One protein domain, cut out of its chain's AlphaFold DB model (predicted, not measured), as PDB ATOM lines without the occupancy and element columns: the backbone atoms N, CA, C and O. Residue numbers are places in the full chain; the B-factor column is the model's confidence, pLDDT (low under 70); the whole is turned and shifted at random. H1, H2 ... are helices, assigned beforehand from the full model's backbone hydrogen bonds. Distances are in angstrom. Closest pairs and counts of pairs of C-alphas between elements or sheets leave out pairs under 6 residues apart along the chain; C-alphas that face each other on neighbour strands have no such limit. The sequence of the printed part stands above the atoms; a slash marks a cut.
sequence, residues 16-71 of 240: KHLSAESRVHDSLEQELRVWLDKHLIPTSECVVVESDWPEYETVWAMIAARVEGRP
ATOM      1  N   LYS A  16     -40.286  35.652 -45.601       83.88
ATOM      2  CA  LYS A  16     -38.912  35.215 -45.914       83.88
ATOM      3  C   LYS A  16     -38.452  33.961 -45.153       83.88
ATOM      4  O   LYS A  16     -37.558  33.273 -45.621       83.88
ATOM      5  N   HIS A  17     -39.028  33.671 -43.983       83.19
ATOM      6  CA  HIS A  17     -38.712  32.453 -43.228       83.19
ATOM      7  C   HIS A  17     -39.499  31.244 -43.747       83.19
ATOM      8  O   HIS A  17     -39.109  30.113 -43.494       83.19
ATOM      9  N   LEU A  18     -40.571  31.471 -44.514       79.94
ATOM     10  CA  LEU A  18     -41.308  30.412 -45.203       79.94
ATOM     11  C   LEU A  18     -40.603  29.952 -46.487       79.94
ATOM     12  O   LEU A  18     -40.909  28.874 -46.977       79.94
ATOM     13  N   SER A  19     -39.654  30.745 -47.000       69.75
ATOM     14  CA  SER A  19     -38.997  30.542 -48.296       69.75
ATOM     15  C   SER A  19     -37.484  30.267 -48.219       69.75
ATOM     16  O   SER A  19     -36.818  30.303 -49.250       69.75
ATOM     17  N   ALA A  20     -36.897  30.041 -47.030       60.78
ATOM     18  CA  ALA A  20     -35.433  29.954 -46.859       60.78
ATOM     19  C   ALA A  20     -34.821  28.528 -46.743       60.78
ATOM     20  O   ALA A  20     -33.712  28.323 -47.222       60.78
ATOM     21  N   GLU A  21     -35.520  27.503 -46.225       57.38
ATOM     22  CA  GLU A  21     -34.936  26.181 -45.868       57.38
ATOM     23  C   GLU A  21     -35.366  24.866 -46.613       57.38
ATOM     24  O   GLU A  21     -34.772  23.822 -46.370       57.38
ATOM     25  N   SER A  22     -36.316  24.839 -47.555       51.56
ATOM     26  CA  SER A  22     -36.845  23.655 -48.263       51.56
ATOM     27  C   SER A  22     -36.631  23.686 -49.788       51.56
ATOM     28  O   SER A  22     -36.881  24.675 -50.456       51.56
ATOM     29  N   ARG A  23     -36.261  22.568 -50.422       56.12
ATOM     30  CA  ARG A  23     -36.123  22.470 -51.899       56.12
ATOM     31  C   ARG A  23     -37.453  22.607 -52.681       56.12
ATOM     32  O   ARG A  23     -37.452  22.448 -53.897       56.12
ATOM     33  N   VAL A  24     -38.565  22.893 -51.999       56.69
ATOM     34  CA  VAL A  24     -39.952  22.923 -52.516       56.69
ATOM     35  C   VAL A  24     -40.638  24.270 -52.184       56.69
ATOM     36  O   VAL A  24     -41.830  24.340 -51.920       56.69
ATOM     37  N   HIS A  25     -39.862  25.354 -52.131       54.78
ATOM     38  CA  HIS A  25     -40.183  26.604 -51.419       54.78
ATOM     39  C   HIS A  25     -41.433  27.389 -51.796       54.78
ATOM     40  O   HIS A  25     -41.992  28.064 -50.933       54.78
ATOM     41  N   ASP A  26     -41.919  27.286 -53.026       59.09
ATOM     42  CA  ASP A  26     -43.172  27.955 -53.383       59.09
ATOM     43  C   ASP A  26     -44.398  27.253 -52.762       59.09
ATOM     44  O   ASP A  26     -45.492  27.817 -52.750       59.09
ATOM     45  N   SER A  27     -44.233  26.047 -52.195       70.88
ATOM     46  CA  SER A  27     -45.350  25.272 -51.656       70.88
ATOM     47  C   SER A  27     -45.787  25.713 -50.260       70.88
ATOM     48  O   SER A  27     -46.984  25.767 -50.032       70.88
ATOM     49  N   LEU A  28     -44.895  26.100 -49.336       82.25
ATOM     50  CA  LEU A  28     -45.297  26.280 -47.929       82.25
ATOM     51  C   LEU A  28     -46.126  27.553 -47.685       82.25
ATOM     52  O   LEU A  28     -47.122  27.510 -46.962       82.25
ATOM     53  N   GLU A  29     -45.759  28.688 -48.295       85.50
ATOM     54  CA  GLU A  29     -46.603  29.895 -48.236       85.50
ATOM     55  C   GLU A  29     -47.961  29.621 -48.898       85.50
ATOM     56  O   GLU A  29     -49.004  30.007 -48.366       85.50
ATOM     57  N   GLN A  30     -47.956  28.929 -50.041       84.50
ATOM     58  CA  GLN A  30     -49.169  28.606 -50.782       84.50
ATOM     59  C   GLN A  30     -50.065  27.621 -50.015       84.50
ATOM     60  O   GLN A  30     -51.272  27.825 -49.944       84.50
ATOM     61  N   GLU A  31     -49.489  26.598 -49.390       87.88
ATOM     62  CA  GLU A  31     -50.171  25.642 -48.517       87.88
ATOM     63  C   GLU A  31     -50.785  26.351 -47.313       87.88
ATOM     64  O   GLU A  31     -51.952  26.115 -47.003       87.88
ATOM     65  N   LEU A  32     -50.049  27.272 -46.678       88.62
ATOM     66  CA  LEU A  32     -50.575  28.076 -45.577       88.62
ATOM     67  C   LEU A  32     -51.755  28.939 -46.040       88.62
ATOM     68  O   LEU A  32     -52.774  28.984 -45.357       88.62
ATOM     69  N   ARG A  33     -51.664  29.582 -47.212       88.44
ATOM     70  CA  ARG A  33     -52.771  30.363 -47.790       88.44
ATOM     71  C   ARG A  33     -53.996  29.500 -48.077       88.44
ATOM     72  O   ARG A  33     -55.095  29.885 -47.693       88.44
ATOM     73  N   VAL A  34     -53.812  28.333 -48.697       90.75
ATOM     74  CA  VAL A  34     -54.896  27.375 -48.970       90.75
ATOM     75  C   VAL A  34     -55.517  26.872 -47.667       90.75
ATOM     76  O   VAL A  34     -56.732  26.729 -47.584       90.75
ATOM     77  N   TRP A  35     -54.711  26.622 -46.635       93.06
ATOM     78  CA  TRP A  35     -55.200  26.188 -45.330       93.06
ATOM     79  C   TRP A  35     -56.022  27.282 -44.636       93.06
ATOM     80  O   TRP A  35     -57.121  27.004 -44.160       93.06
ATOM     81  N   LEU A  36     -55.533  28.527 -44.631       93.12
ATOM     82  CA  LEU A  36     -56.263  29.676 -44.089       93.12
ATOM     83  C   LEU A  36     -57.603  29.878 -44.809       93.12
ATOM     84  O   LEU A  36     -58.623  30.043 -44.143       93.12
ATOM     85  N   ASP A  37     -57.611  29.795 -46.143       93.56
ATOM     86  CA  ASP A  37     -58.818  29.918 -46.967       93.56
ATOM     87  C   ASP A  37     -59.814  28.781 -46.692       93.56
ATOM     88  O   ASP A  37     -60.980  29.020 -46.379       93.56
ATOM     89  N   LYS A  38     -59.332  27.530 -46.667       95.81
ATOM     90  CA  LYS A  38     -60.141  26.342 -46.355       95.81
ATOM     91  C   LYS A  38     -60.813  26.424 -44.982       95.81
ATOM     92  O   LYS A  38     -61.915  25.904 -44.810       95.81
ATOM     93  N   HIS A  39     -60.147  27.035 -44.006       96.00
ATOM     94  CA  HIS A  39     -60.664  27.217 -42.650       96.00
ATOM     95  C   HIS A  39     -61.349  28.574 -42.428       96.00
ATOM     96  O   HIS A  39     -61.764  28.851 -41.302       96.00
ATOM     97  N   LEU A  40     -61.508  29.393 -43.477       93.94
ATOM     98  CA  LEU A  40     -62.131  30.722 -43.433       93.94
ATOM     99  C   LEU A  40     -61.499  31.644 -42.377       93.94
ATOM    100  O   LEU A  40     -62.188  32.419 -41.711       93.94
ATOM    101  N   ILE A  41     -60.179  31.547 -42.200       93.19
ATOM    102  CA  ILE A  41     -59.443  32.369 -41.239       93.19
ATOM    103  C   ILE A  41     -59.185  33.741 -41.878       93.19
ATOM    104  O   ILE A  41     -58.492  33.815 -42.897       93.19
ATOM    105  N   PRO A  42     -59.707  34.840 -41.305       90.56
ATOM    106  CA  PRO A  42     -59.556  36.163 -41.891       90.56
ATOM    107  C   PRO A  42     -58.110  36.650 -41.787       90.56
ATOM    108  O   PRO A  42     -57.457  36.523 -40.749       90.56
ATOM    109  N   THR A  43     -57.626  37.280 -42.853       89.06
ATOM    110  CA  THR A  43     -56.383  38.051 -42.835       89.06
ATOM    111  C   THR A  43     -56.688  39.497 -42.448       89.06
ATOM    112  O   THR A  43     -57.767  40.023 -42.719       89.06
ATOM    113  N   SER A  44     -55.761  40.150 -41.750       89.81
ATOM    114  CA  SER A  44     -55.899  41.551 -41.339       89.81
ATOM    115  C   SER A  44     -54.703  42.349 -41.834       89.81
ATOM    116  O   SER A  44     -53.559  41.940 -41.635       89.81
ATOM    117  N   GLU A  45     -54.966  43.497 -42.452       91.50
ATOM    118  CA  GLU A  45     -53.918  44.463 -42.766       91.50
ATOM    119  C   GLU A  45     -53.462  45.139 -41.473       91.50
ATOM    120  O   GLU A  45     -54.250  45.756 -40.753       91.50
ATOM    121  N   CYS A  46     -52.184  44.983 -41.145       91.75
ATOM    122  CA  CYS A  46     -51.604  45.526 -39.930       91.75
ATOM    123  C   CYS A  46     -50.154  45.948 -40.156       91.75
ATOM    124  O   CYS A  46     -49.449  45.414 -41.012       91.75
ATOM    125  N   VAL A  47     -49.714  46.914 -39.352       92.31
ATOM    126  CA  VAL A  47     -48.300  47.259 -39.224       92.31
ATOM    127  C   VAL A  47     -47.722  46.404 -38.107       92.31
ATOM    128  O   VAL A  47     -48.262  46.374 -37.001       92.31
ATOM    129  N   VAL A  48     -46.628  45.707 -38.401       93.25
ATOM    130  CA  VAL A  48     -45.893  44.902 -37.424       93.25
ATOM    131  C   VAL A  48     -44.621  45.647 -37.067       93.25
ATOM    132  O   VAL A  48     -43.857  46.023 -37.951       93.25
ATOM    133  N   VAL A  49     -44.405  45.846 -35.770       95.12
ATOM    134  CA  VAL A  49     -43.184  46.442 -35.228       95.12
ATOM    135  C   VAL A  49     -42.492  45.369 -34.409       95.12
ATOM    136  O   VAL A  49     -43.085  44.816 -33.480       95.12
ATOM    137  N   GLU A  50     -41.273  45.019 -34.802       94.38
ATOM    138  CA  GLU A  50     -40.496  43.999 -34.105       94.38
ATOM    139  C   GLU A  50     -39.961  44.541 -32.776       94.38
ATOM    140  O   GLU A  50     -39.717  45.736 -32.637       94.38
ATOM    141  N   SER A  51     -39.794  43.671 -31.781       94.38
ATOM    142  CA  SER A  51     -39.375  44.076 -30.433       94.38
ATOM    143  C   SER A  51     -37.933  44.570 -30.343       94.38
ATOM    144  O   SER A  51     -37.580  45.243 -29.383       94.38
ATOM    145  N   ASP A  52     -37.096  44.198 -31.307       96.06
ATOM    146  CA  ASP A  52     -35.709  44.643 -31.439       96.06
ATOM    147  C   ASP A  52     -35.583  45.993 -32.162       96.06
ATOM    148  O   ASP A  52     -34.495  46.567 -32.203       96.06
ATOM    149  N   TRP A  53     -36.681  46.527 -32.705       97.31
ATOM    150  CA  TRP A  53     -36.689  47.842 -33.333       97.31
ATOM    151  C   TRP A  53     -36.835  48.945 -32.274       97.31
ATOM    152  O   TRP A  53     -37.635  48.807 -31.341       97.31
ATOM    153  N   PRO A  54     -36.119  50.073 -32.414       97.19
ATOM    154  CA  PRO A  54     -36.187  51.176 -31.452       97.19
ATOM    155  C   PRO A  54     -37.590  51.799 -31.344       97.19
ATOM    156  O   PRO A  54     -37.943  52.384 -30.318       97.19
ATOM    157  N   GLU A  55     -38.428  51.649 -32.370       96.19
ATOM    158  CA  GLU A  55     -39.799  52.149 -32.393       96.19
ATOM    159  C   GLU A  55     -40.768  51.316 -31.542       96.19
ATOM    160  O   GLU A  55     -41.858  51.806 -31.244       96.19
ATOM    161  N   TYR A  56     -40.411  50.093 -31.127       95.69
ATOM    162  CA  TYR A  56     -41.333  49.154 -30.474       95.69
ATOM    163  C   TYR A  56     -42.045  49.750 -29.255       95.69
ATOM    164  O   TYR A  56     -43.276  49.817 -29.207       95.69
ATOM    165  N   GLU A  57     -41.277  50.235 -28.278       95.00
ATOM    166  CA  GLU A  57     -41.843  50.825 -27.060       95.00
ATOM    167  C   GLU A  57     -42.541  52.164 -27.342       95.00
ATOM    168  O   GLU A  57     -43.562  52.476 -26.729       95.00
ATOM    169  N   THR A  58     -42.058  52.921 -28.331       93.38
ATOM    170  CA  THR A  58     -42.681  54.186 -28.748       93.38
ATOM    171  C   THR A  58     -44.081  53.950 -29.313       93.38
ATOM    172  O   THR A  58     -45.038  54.624 -28.927       93.38
ATOM    173  N   VAL A  59     -44.233  52.956 -30.189       93.44
ATOM    174  CA  VAL A  59     -45.519  52.588 -30.794       93.44
ATOM    175  C   VAL A  59     -46.482  52.071 -29.728       93.44
ATOM    176  O   VAL A  59     -47.646  52.479 -29.711       93.44
ATOM    177  N   TRP A  60     -46.007  51.256 -28.780       93.00
ATOM    178  CA  TRP A  60     -46.815  50.839 -27.632       93.00
ATOM    179  C   TRP A  60     -47.311  52.022 -26.804       93.00
ATOM    180  O   TRP A  60     -48.499  52.077 -26.485       93.00
ATOM    181  N   ALA A  61     -46.436  52.977 -26.487       91.62
ATOM    182  CA  ALA A  61     -46.809  54.174 -25.740       91.62
ATOM    183  C   ALA A  61     -47.854  55.016 -26.492       91.62
ATOM    184  O   ALA A  61     -48.812  55.491 -25.883       91.62
ATOM    185  N   MET A  62     -47.728  55.148 -27.817       91.69
ATOM    186  CA  MET A  62     -48.715  55.843 -28.653       91.69
ATOM    187  C   MET A  62     -50.084  55.150 -28.640       91.69
ATOM    188  O   MET A  62     -51.112  55.822 -28.550       91.69
ATOM    189  N   ILE A  63     -50.115  53.817 -28.718       92.06
ATOM    190  CA  ILE A  63     -51.364  53.045 -28.666       92.06
ATOM    191  C   ILE A  63     -51.994  53.146 -27.274       92.06
ATOM    192  O   ILE A  63     -53.192  53.409 -27.181       92.06
ATOM    193  N   ALA A  64     -51.207  52.994 -26.206       91.94
ATOM    194  CA  ALA A  64     -51.680  53.140 -24.830       91.94
ATOM    195  C   ALA A  64     -52.282  54.534 -24.600       91.94
ATOM    196  O   ALA A  64     -53.427  54.647 -24.164       91.94
ATOM    197  N   ALA A  65     -51.565  55.591 -25.004       91.25
ATOM    198  CA  ALA A  65     -52.050  56.966 -24.940       91.25
ATOM    199  C   ALA A  65     -53.386  57.130 -25.678       91.25
ATOM    200  O   ALA A  65     -54.331  57.677 -25.116       91.25
ATOM    201  N   ARG A  66     -53.505  56.585 -26.897       91.75
ATOM    202  CA  ARG A  66     -54.752  56.622 -27.673       91.75
ATOM    203  C   ARG A  66     -55.905  55.902 -26.967       91.75
ATOM    204  O   ARG A  66     -57.012  56.433 -26.948       91.75
ATOM    205  N   VAL A  67     -55.675  54.706 -26.422       91.19
ATOM    206  CA  VAL A  67     -56.707  53.917 -25.719       91.19
ATOM    207  C   VAL A  67     -57.180  54.629 -24.451       91.19
ATOM    208  O   VAL A  67     -58.362  54.588 -24.122       91.19
ATOM    209  N   GLU A  68     -56.275  55.332 -23.777       92.31
ATOM    210  CA  GLU A  68     -56.565  56.122 -22.579       92.31
ATOM    211  C   GLU A  68     -57.106  57.530 -22.885       92.31
ATOM    212  O   GLU A  68     -57.389  58.297 -21.966       92.31
ATOM    213  N   GLY A  69     -57.247  57.895 -24.165       91.38
ATOM    214  CA  GLY A  69     -57.714  59.218 -24.587       91.38
ATOM    215  C   GLY A  69     -56.713  60.353 -24.340       91.38
ATOM    216  O   GLY A  69     -57.098  61.521 -24.362       91.38
ATOM    217  N   ARG A  70     -55.435  60.038 -24.102       91.81
ATOM    218  CA  ARG A  70     -54.365  61.034 -23.992       91.81
ATOM    219  C   ARG A  70     -53.970  61.545 -25.382       91.81
ATOM    220  O   ARG A  70     -54.007  60.782 -26.351       91.81
ATOM    221  N   PRO A  71     -53.548  62.815 -25.490       89.81
ATOM    222  CA  PRO A  71     -53.066  63.358 -26.748       89.81
ATOM    223  C   PRO A  71     -51.798  62.632 -27.206       89.81
ATOM    224  O   PRO A  71     -50.933  62.275 -26.402       89.81
TER     225      PRO A  71
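This is residues 16 to 71 of the 240 residues of an uncharacterized protein of Pseudomonas panipatensis (UniProt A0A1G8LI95). Two helices, H1 and H2, stand well away from each other and point much the same way, and a long open link slants back from the last end of H1 to the first end of H2, like the diagonal of a letter N. Before the first end of H1 the printed part folds back through residues 16 to 25, of which 16 to 18 are a short helical run without a name, and residues 20 to 25 stand free. The printed part has 56 residues with two named helices, H1 then H2, and no named strand; its class is all helix, with 26 residues in named elements, under half. It is extended, with a radius of gyration of the C-alphas of 17.3 A, and flat, spanning 49 by 28 by 10 A.

H1, residues 26 to 38, runs 18.4 A from C-alpha 26 at (-43.172, 27.955, -53.383). H2, residues 55 to 67, runs 18.3 A to C-alpha 67 at (-56.707, 53.917, -25.719).

H1 and H2 are apart, with no C-alpha of the one within 8 A of the other. In H2 every O i to N i+4 pair is within hydrogen-bond range; in H1, 8 of 9.

The C-alphas farthest apart, of Arg 23 and Arg 70, are 51.0 A apart. The printed part has no cut. The link of 16 residues is long. Residues 19 to 26 have pLDDT under 70.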